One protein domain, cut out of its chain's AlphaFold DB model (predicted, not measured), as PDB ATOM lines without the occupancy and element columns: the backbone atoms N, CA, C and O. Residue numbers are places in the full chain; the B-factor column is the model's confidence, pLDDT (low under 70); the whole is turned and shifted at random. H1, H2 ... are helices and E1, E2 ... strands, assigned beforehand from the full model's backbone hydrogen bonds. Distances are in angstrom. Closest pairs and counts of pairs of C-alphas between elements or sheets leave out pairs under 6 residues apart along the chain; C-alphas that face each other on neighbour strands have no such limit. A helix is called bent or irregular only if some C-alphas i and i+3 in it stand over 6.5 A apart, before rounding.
ATOM      1  N   LEU A  23     -52.562 -21.700  36.616       95.88
ATOM      2  CA  LEU A  23     -51.829 -22.879  37.077       95.88
ATOM      3  C   LEU A  23     -50.364 -22.486  37.208       95.88
ATOM      4  O   LEU A  23     -49.777 -22.031  36.230       95.88
ATOM      5  N   MET A  24     -49.775 -22.672  38.384       95.94
ATOM      6  CA  MET A  24     -48.396 -22.273  38.666       95.94
ATOM      7  C   MET A  24     -47.546 -23.461  39.095       95.94
ATOM      8  O   MET A  24     -48.066 -24.463  39.592       95.94
ATOM      9  N   ASP A  25     -46.236 -23.342  38.912       96.00
ATOM     10  CA  ASP A  25     -45.275 -24.280  39.475       96.00
ATOM     11  C   ASP A  25     -44.949 -23.965  40.951       96.00
ATOM     12  O   ASP A  25     -45.448 -23.012  41.553       96.00
ATOM     13  N   ASN A  26     -44.076 -24.778  41.550       95.50
ATOM     14  CA  ASN A  26     -43.648 -24.592  42.940       95.50
ATOM     15  C   ASN A  26     -42.751 -23.360  43.143       95.50
ATOM     16  O   ASN A  26     -42.415 -23.045  44.283       95.50
ATOM     17  N   ASN A  27     -42.330 -22.702  42.065       95.00
ATOM     18  CA  ASN A  27     -41.403 -21.580  42.059       95.00
ATOM     19  C   ASN A  27     -42.129 -20.248  41.784       95.00
ATOM     20  O   ASN A  27     -41.496 -19.194  41.786       95.00
ATOM     21  N   GLY A  28     -43.451 -20.288  41.578       95.31
ATOM     22  CA  GLY A  28     -44.291 -19.116  41.334       95.31
ATOM     23  C   GLY A  28     -44.349 -18.677  39.870       95.31
ATOM     24  O   GLY A  28     -44.780 -17.556  39.599       95.31
ATOM     25  N   PHE A  29     -43.925 -19.522  38.926       96.88
ATOM     26  CA  PHE A  29     -44.075 -19.275  37.491       96.88
ATOM     27  C   PHE A  29     -45.403 -19.822  36.975       96.88
ATOM     28  O   PHE A  29     -45.832 -20.920  37.338       96.88
ATOM     29  N   ILE A  30     -46.043 -19.057  36.096       97.69
ATOM     30  CA  ILE A  30     -47.333 -19.404  35.504       97.69
ATOM     31  C   ILE A  30     -47.111 -20.412  34.372       97.69
ATOM     32  O   ILE A  30     -46.445 -20.124  33.381       97.69
ATOM     33  N   LEU A  31     -47.696 -21.599  34.504       97.44
ATOM     34  CA  LEU A  31     -47.681 -22.657  33.492       97.44
ATOM     35  C   LEU A  31     -48.868 -22.553  32.532       97.44
ATOM     36  O   LEU A  31     -48.736 -22.895  31.360       97.44
ATOM     37  N   ILE A  32     -50.031 -22.130  33.035       96.44
ATOM     38  CA  ILE A  32     -51.252 -21.954  32.242       96.44
ATOM     39  C   ILE A  32     -51.986 -20.711  32.747       96.44
ATOM     40  O   ILE A  32     -52.266 -20.605  33.943       96.44
ATOM     41  N   SER A  33     -52.331 -19.811  31.828       95.56
ATOM     42  CA  SER A  33     -53.237 -18.678  32.048       95.56
ATOM     43  C   SER A  33     -54.268 -18.594  30.916       95.56
ATOM     44  O   SER A  33     -54.083 -19.167  29.843       95.56
ATOM     45  N   LYS A  34     -55.352 -17.843  31.144       93.38
ATOM     46  CA  LYS A  34     -56.307 -17.430  30.104       93.38
ATOM     47  C   LYS A  34     -55.643 -16.551  29.036       93.38
ATOM     48  O   LYS A  34     -56.047 -16.606  27.877       93.38
ATOM     49  N   LYS A  35     -54.637 -15.748  29.411       93.81
ATOM     50  CA  LYS A  35     -53.853 -14.929  28.475       93.81
ATOM     51  C   LYS A  35     -52.509 -15.590  28.207       93.81
ATOM     52  O   LYS A  35     -51.733 -15.836  29.126       93.81
ATOM     53  N   GLU A  36     -52.216 -15.835  26.935       93.81
ATOM     54  CA  GLU A  36     -50.983 -16.514  26.524       93.81
ATOM     55  C   GLU A  36     -49.725 -15.722  26.919       93.81
ATOM     56  O   GLU A  36     -48.737 -16.314  27.337       93.81
ATOM     57  N   GLU A  37     -49.798 -14.387  26.896       96.06
ATOM     58  CA  GLU A  37     -48.694 -13.481  27.251       96.06
ATOM     59  C   GLU A  37     -48.192 -13.657  28.695       96.06
ATOM     60  O   GLU A  37     -47.026 -13.394  28.971       96.06
ATOM     61  N   GLU A  38     -49.053 -14.113  29.610       96.31
ATOM     62  CA  GLU A  38     -48.730 -14.315  31.031       96.31
ATOM     63  C   GLU A  38     -48.056 -15.678  31.281       96.31
ATOM     64  O   GLU A  38     -47.448 -15.896  32.329       96.31
ATOM     65  N   THR A  39     -48.149 -16.612  30.329       96.75
ATOM     66  CA  THR A  39     -47.563 -17.950  30.475       96.75
ATOM     67  C   THR A  39     -46.038 -17.874  30.415       96.75
ATOM     68  O   THR A  39     -45.459 -17.258  29.524       96.75
ATOM     69  N   GLY A  40     -45.369 -18.514  31.371       96.19
ATOM     70  CA  GLY A  40     -43.918 -18.462  31.545       96.19
ATOM     71  C   GLY A  40     -43.423 -17.241  32.322       96.19
ATOM     72  O   GLY A  40     -42.238 -17.188  32.647       96.19
ATOM     73  N   GLN A  41     -44.303 -16.292  32.658       97.00
ATOM     74  CA  GLN A  41     -43.954 -15.173  33.530       97.00
ATOM     75  C   GLN A  41     -44.044 -15.567  35.005       97.00
ATOM     76  O   GLN A  41     -44.764 -16.491  35.401       97.00
ATOM     77  N   PHE A  42     -43.298 -14.842  35.834       96.62
ATOM     78  CA  PHE A  42     -43.391 -14.953  37.280       96.62
ATOM     79  C   PHE A  42     -44.664 -14.252  37.776       96.62
ATOM     80  O   PHE A  42     -44.923 -13.110  37.397       96.62
ATOM     81  N   LEU A  43     -45.444 -14.891  38.659       96.31
ATOM     82  CA  LEU A  43     -46.707 -14.313  39.136       96.31
ATOM     83  C   LEU A  43     -46.503 -12.932  39.766       96.31
ATOM     84  O   LEU A  43     -47.324 -12.052  39.549       96.31
ATOM     85  N   GLY A  44     -45.418 -12.711  40.512       94.75
ATOM     86  CA  GLY A  44     -45.165 -11.405  41.127       94.75
ATOM     87  C   GLY A  44     -44.862 -10.279  40.129       94.75
ATOM     88  O   GLY A  44     -44.999  -9.114  40.489       94.75
ATOM     89  N   GLU A  45     -44.486 -10.609  38.889       94.88
ATOM     90  CA  GLU A  45     -44.337  -9.640  37.795       94.88
ATOM     91  C   GLU A  45     -45.696  -9.303  37.159       94.88
ATOM     92  O   GLU A  45     -45.951  -8.146  36.832       94.88
ATOM     93  N   VAL A  46     -46.594 -10.292  37.060       95.25
ATOM     94  CA  VAL A  46     -47.955 -10.130  36.518       95.25
ATOM     95  C   VAL A  46     -48.904  -9.466  37.528       95.25
ATOM     96  O   VAL A  46     -49.594  -8.503  37.196       95.25
ATOM     97  N   ASP A  47     -48.944  -9.959  38.770       93.88
ATOM     98  CA  ASP A  47     -49.714  -9.401  39.888       93.88
ATOM     99  C   ASP A  47     -48.933  -9.528  41.215       93.88
ATOM    100  O   ASP A  47     -49.086 -10.467  42.007       93.88
ATOM    101  N   GLY A  48     -48.093  -8.524  41.485       93.06
ATOM    102  CA  GLY A  48     -47.294  -8.444  42.711       93.06
ATOM    103  C   GLY A  48     -48.116  -8.356  44.004       93.06
ATOM    104  O   GLY A  48     -47.627  -8.755  45.064       93.06
ATOM    105  N   SER A  49     -49.369  -7.885  43.937       92.75
ATOM    106  CA  SER A  49     -50.245  -7.785  45.113       92.75
ATOM    107  C   SER A  49     -50.689  -9.166  45.594       92.75
ATOM    108  O   SER A  49     -50.591  -9.473  46.784       92.75
ATOM    109  N   VAL A  50     -51.059 -10.040  44.652       93.38
ATOM    110  CA  VAL A  50     -51.403 -11.434  44.937       93.38
ATOM    111  C   VAL A  50     -50.177 -12.175  45.456       93.38
ATOM    112  O   VAL A  50     -50.269 -12.818  46.497       93.38
ATOM    113  N   MET A  51     -49.012 -12.036  44.811       94.44
ATOM    114  CA  MET A  51     -47.801 -12.730  45.268       94.44
ATOM    115  C   MET A  51     -47.390 -12.318  46.689       94.44
ATOM    116  O   MET A  51     -47.080 -13.175  47.515       94.44
ATOM    117  N   THR A  52     -47.484 -11.025  47.016       93.88
ATOM    118  CA  THR A  52     -47.247 -10.527  48.383       93.88
ATOM    119  C   THR A  52     -48.215 -11.157  49.384       93.88
ATOM    120  O   THR A  52     -47.815 -11.553  50.477       93.88
ATOM    121  N   GLN A  53     -49.485 -11.311  49.008       93.81
ATOM    122  CA  GLN A  53     -50.459 -11.962  49.872       93.81
ATOM    123  C   GLN A  53     -50.175 -13.459  50.053       93.81
ATOM    124  O   GLN A  53     -50.302 -13.966  51.166       93.81
ATOM    125  N   LEU A  54     -49.741 -14.164  49.005       94.00
ATOM    126  CA  LEU A  54     -49.355 -15.577  49.101       94.00
ATOM    127  C   LEU A  54     -48.151 -15.780  50.034       94.00
ATOM    128  O   LEU A  54     -48.117 -16.770  50.769       94.00
ATOM    129  N   LEU A  55     -47.209 -14.830  50.055       94.44
ATOM    130  CA  LEU A  55     -46.115 -14.786  51.031       94.44
ATOM    131  C   LEU A  55     -46.642 -14.544  52.453       94.44
ATOM    132  O   LEU A  55     -46.287 -15.274  53.375       94.44
ATOM    133  N   ASN A  56     -47.539 -13.569  52.637       93.50
ATOM    134  CA  ASN A  56     -48.131 -13.258  53.945       93.50
ATOM    135  C   ASN A  56     -48.947 -14.426  54.522       93.50
ATOM    136  O   ASN A  56     -48.966 -14.633  55.735       93.50
ATOM    137  N   MET A  57     -49.615 -15.195  53.660       92.50
ATOM    138  CA  MET A  57     -50.348 -16.408  54.029       92.50
ATOM    139  C   MET A  57     -49.428 -17.609  54.307       92.50
ATOM    140  O   MET A  57     -49.912 -18.644  54.763       92.50
ATOM    141  N   GLY A  58     -48.126 -17.497  54.021       92.94
ATOM    142  CA  GLY A  58     -47.154 -18.582  54.156       92.94
ATOM    143  C   GLY A  58     -47.278 -19.673  53.090       92.94
ATOM    144  O   GLY A  58     -46.675 -20.731  53.233       92.94
ATOM    145  N   LEU A  59     -48.057 -19.447  52.023       94.50
ATOM    146  CA  LEU A  59     -48.188 -20.407  50.923       94.50
ATOM    147  C   LEU A  59     -46.902 -20.469  50.088       94.50
ATOM    148  O   LEU A  59     -46.547 -21.517  49.551       94.50
ATOM    149  N   PHE A  60     -46.196 -19.342  49.999       95.56
ATOM    150  CA  PHE A  60     -44.872 -19.237  49.404       95.56
ATOM    151  C   PHE A  60     -43.882 -18.660  50.410       95.56
ATOM    152  O   PHE A  60     -44.239 -17.854  51.265       95.56
ATOM    153  N   ASN A  61     -42.619 -19.039  50.252       95.31
ATOM    154  CA  ASN A  61     -41.500 -18.484  50.995       95.31
ATOM    155  C   ASN A  61     -40.500 -17.847  50.027       95.31
ATOM    156  O   ASN A  61     -40.118 -18.472  49.034       95.31
ATOM    157  N   GLU A  62     -40.058 -16.628  50.336       94.88
ATOM    158  CA  GLU A  62     -38.968 -15.957  49.625       94.88
ATOM    159  C   GLU A  62     -37.614 -16.368  50.226       94.88
ATOM    160  O   GLU A  62     -37.397 -16.306  51.438       94.88
ATOM    161  N   VAL A  63     -36.688 -16.775  49.365       93.94
ATOM    162  CA  VAL A  63     -35.318 -17.161  49.697       93.94
ATOM    163  C   VAL A  63     -34.363 -16.328  48.853       93.94
ATOM    164  O   VAL A  63     -34.485 -16.268  47.633       93.94
ATOM    165  N   LYS A  64     -33.369 -15.710  49.492       95.31
ATOM    166  CA  LYS A  64     -32.340 -14.941  48.788       95.31
ATOM    167  C   LYS A  64     -31.210 -15.849  48.319       95.31
ATOM    168  O   LYS A  64     -30.582 -16.533  49.127       95.31
ATOM    169  N   LEU A  65     -30.934 -15.823  47.021       94.88
ATOM    170  CA  LEU A  65     -29.776 -16.463  46.406       94.88
ATOM    171  C   LEU A  65     -28.666 -15.432  46.220       94.88
ATOM    172  O   LEU A  65     -28.920 -14.316  45.776       94.88
ATOM    173  N   TYR A  66     -27.434 -15.818  46.539       95.81
ATOM    174  CA  TYR A  66     -26.261 -14.955  46.439       95.81
ATOM    175  C   TYR A  66     -25.337 -15.463  45.336       95.81
ATOM    176  O   TYR A  66     -24.829 -16.582  45.424       95.81
ATOM    177  N   ASP A  67     -25.093 -14.629  44.328       96.75
ATOM    178  CA  ASP A  67     -24.105 -14.870  43.280       96.75
ATOM    179  C   ASP A  67     -22.905 -13.940  43.477       96.75
ATOM    180  O   ASP A  67     -22.968 -12.733  43.237       96.75
ATOM    181  N   TYR A  68     -21.797 -14.519  43.934       95.50
ATOM    182  CA  TYR A  68     -20.526 -13.820  44.143       95.50
ATOM    183  C   TYR A  68     -19.659 -13.752  42.872       95.50
ATOM    184  O   TYR A  68     -18.544 -13.234  42.917       95.50
ATOM    185  N   GLN A  69     -20.124 -14.326  41.758       95.19
ATOM    186  CA  GLN A  69     -19.396 -14.422  40.489       95.19
ATOM    187  C   GLN A  69     -20.129 -13.718  39.334       95.19
ATOM    188  O   GLN A  69     -19.755 -13.893  38.170       95.19
ATOM    189  N   ALA A  70     -21.136 -12.900  39.641       93.31
ATOM    190  CA  ALA A  70     -21.884 -12.138  38.654       93.31
ATOM    191  C   ALA A  70     -21.019 -11.056  37.980       93.31
ATOM    192  O   ALA A  70     -20.044 -10.548  38.541       93.31
ATOM    193  N   MET A  71     -21.404 -10.678  36.759       92.25
ATOM    194  CA  MET A  71     -20.788  -9.592  35.994       92.25
ATOM    195  C   MET A  71     -21.790  -8.445  35.858       92.25
ATOM    196  O   MET A  71     -22.766  -8.549  35.115       92.25
ATOM    197  N   CYS A  72     -21.547  -7.341  36.556       90.56
ATOM    198  CA  CYS A  72     -22.394  -6.154  36.507       90.56
ATOM    199  C   CYS A  72     -21.810  -5.133  35.543       90.56
ATOM    200  O   CYS A  72     -20.592  -5.013  35.392       90.56
ATOM    201  N   LYS A  73     -22.686  -4.336  34.931       89.81
ATOM    202  CA  LYS A  73     -22.243  -3.108  34.277       89.81
ATOM    203  C   LYS A  73     -21.562  -2.228  35.312       89.81
ATOM    204  O   LYS A  73     -22.077  -2.064  36.421       89.81
ATOM    205  N   GLU A  74     -20.411  -1.676  34.951       81.12
ATOM    206  CA  GLU A  74     -19.779  -0.671  35.790       81.12
ATOM    207  C   GLU A  74     -20.775   0.486  35.968       81.12
ATOM    208  O   GLU A  74     -21.327   0.962  34.967       81.12
ATOM    209  N   PRO A  75     -21.078   0.916  37.207       70.81
ATOM    210  CA  PRO A  75     -21.923   2.075  37.403       70.81
ATOM    211  C   PRO A  75     -21.229   3.234  36.705       70.81
ATOM    212  O   PRO A  75     -20.160   3.684  37.125       70.81
ATOM    213  N   THR A  76     -21.814   3.709  35.606       63.59
ATOM    214  CA  THR A  76     -21.356   4.940  34.990       63.59
ATOM    215  C   THR A  76     -21.672   6.027  35.997       63.59
ATOM    216  O   THR A  76     -22.789   6.545  36.043       63.59
ATOM    217  N   TYR A 145     -42.878 -22.887  47.065       94.81
ATOM    218  CA  TYR A 145     -44.168 -23.292  47.612       94.81
ATOM    219  C   TYR A 145     -44.000 -24.119  48.896       94.81
ATOM    220  O   TYR A 145     -43.242 -25.098  48.930       94.81
ATOM    221  N   ASP A 146     -44.746 -23.757  49.942       93.38
ATOM    222  CA  ASP A 146     -44.812 -24.511  51.190       93.38
ATOM    223  C   ASP A 146     -45.866 -25.626  51.108       93.38
ATOM    224  O   ASP A 146     -47.073 -25.395  51.047       93.38
ATOM    225  N   ARG A 147     -45.406 -26.879  51.167       89.31
ATOM    226  CA  ARG A 147     -46.269 -28.068  51.058       89.31
ATOM    227  C   ARG A 147     -47.142 -28.322  52.289       89.31
ATOM    228  O   ARG A 147     -47.991 -29.215  52.245       89.31
ATOM    229  N   THR A 148     -46.909 -27.617  53.395       91.12
ATOM    230  CA  THR A 148     -47.708 -27.775  54.619       91.12
ATOM    231  C   THR A 148     -49.097 -27.151  54.475       91.12
ATOM    232  O   THR A 148     -50.057 -27.670  55.053       91.12
ATOM    233  N   ILE A 149     -49.231 -26.111  53.646       88.69
ATOM    234  CA  ILE A 149     -50.479 -25.383  53.417       88.69
ATOM    235  C   ILE A 149     -51.053 -25.790  52.059       88.69
ATOM    236  O   ILE A 149     -50.545 -25.422  51.005       88.69
ATOM    237  N   LYS A 150     -52.135 -26.574  52.073       87.50
ATOM    238  CA  LYS A 150     -52.761 -27.098  50.843       87.50
ATOM    239  C   LYS A 150     -53.728 -26.128  50.175       87.50
ATOM    240  O   LYS A 150     -53.960 -26.234  48.978       87.50
ATOM    241  N   GLU A 151     -54.322 -25.238  50.957       87.25
ATOM    242  CA  GLU A 151     -55.326 -24.291  50.494       87.25
ATOM    243  C   GLU A 151     -55.194 -23.014  51.318       87.25
ATOM    244  O   GLU A 151     -55.046 -23.068  52.541       87.25
ATOM    245  N   ALA A 152     -55.251 -21.875  50.639       86.56
ATOM    246  CA  ALA A 152     -55.291 -20.565  51.255       86.56
ATOM    247  C   ALA A 152     -56.392 -19.761  50.568       86.56
ATOM    248  O   ALA A 152     -56.419 -19.653  49.345       86.56
ATOM    249  N   ASN A 153     -57.310 -19.225  51.367       87.25
ATOM    250  CA  ASN A 153     -58.389 -18.368  50.903       87.25
ATOM    251  C   ASN A 153     -58.298 -17.053  51.664       87.25
ATOM    252  O   ASN A 153     -58.194 -17.045  52.891       87.25
ATOM    253  N   GLY A 154     -58.377 -15.944  50.949       86.06
ATOM    254  CA  GLY A 154     -58.430 -14.629  51.556       86.06
ATOM    255  C   GLY A 154     -58.549 -13.557  50.498       86.06
ATOM    256  O   GLY A 154     -58.600 -13.852  49.307       86.06
ATOM    257  N   PHE A 155     -58.605 -12.323  50.973       84.94
ATOM    258  CA  PHE A 155     -58.776 -11.153  50.134       84.94
ATOM    259  C   PHE A 155     -57.494 -10.326  50.128       84.94
ATOM    260  O   PHE A 155     -56.746 -10.322  51.112       84.94
ATOM    261  N   VAL A 156     -57.257  -9.630  49.025       85.69
ATOM    262  CA  VAL A 156     -56.190  -8.650  48.854       85.69
ATOM    263  C   VAL A 156     -56.830  -7.265  48.899       85.69
ATOM    264  O   VAL A 156     -57.629  -6.906  48.032       85.69
ATOM    265  N   GLU A 157     -56.501  -6.488  49.929       83.00
ATOM    266  CA  GLU A 157     -56.932  -5.094  50.032       83.00
ATOM    267  C   GLU A 157     -56.015  -4.203  49.188       83.00
ATOM    268  O   GLU A 157     -54.813  -4.091  49.434       83.00
ATOM    269  N   CYS A 158     -56.601  -3.540  48.196       79.31
ATOM    270  CA  CYS A 158     -55.933  -2.628  47.276       79.31
ATOM    271  C   CYS A 158     -56.519  -1.221  47.455       79.31
ATOM    272  O   CYS A 158     -57.162  -0.672  46.560       79.31
ATOM    273  N   GLY A 159     -56.337  -0.637  48.643       82.12
ATOM    274  CA  GLY A 159     -56.900   0.675  48.976       82.12
ATOM    275  C   GLY A 159     -58.432   0.660  48.938       82.12
ATOM    276  O   GLY A 159     -59.057   0.078  49.817       82.12
TER     277      GLY A 159
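What this domain is: This is residues 23 to 76 and 145 to 159 of the 163 residues of the protein "VGCC_alpha2 domain-containing protein" of Scyliorhinus torazame (UniProt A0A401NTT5). Helix H2 and the short H1 meet at a corner in a small body, from which residues 63 to 76, mostly the bent strand E2, stick out as a long arm. The 69 printed residues run E1, H1, H2, E2, with no sheet of named strands; the class is mixed, under half of the residues being in named elements. The whole is loose, radius of gyration of the C-alphas 15.3 A, spanning 45 by 29 by 29 A.

Where its parts are: H2, residues 48 to 56, begins at C-alpha (-47.294, -8.444, 42.711) and is 12.3 A long. H1 is residues 43 to 46, E1 residues 30 to 33. E2, residues 60 to 73, measures 31.6 A and ends at C-alpha (-22.243, -3.108, 34.277).

How they stand to each other: H1 and H2 touch only at the corner, closest C-alphas Gly 44 and Met 51, 5.1 A. The closest C-alphas of H2 and E2 are Leu 54 and Phe 60, 5.8 A. E2 bends by 83 degrees at residue 69. E1 pairs with no named strand; residues 23 to 24 pair antiparallel with its residues 30 to 32. Every O i to N i+4 pair in H2 is within hydrogen-bond range; H1 is too short for one.

The domain as a whole: Residues 77 to 144 are not printed, a C-alpha gap of 38.4 A. No link is long. Only residue 76 has pLDDT under 70.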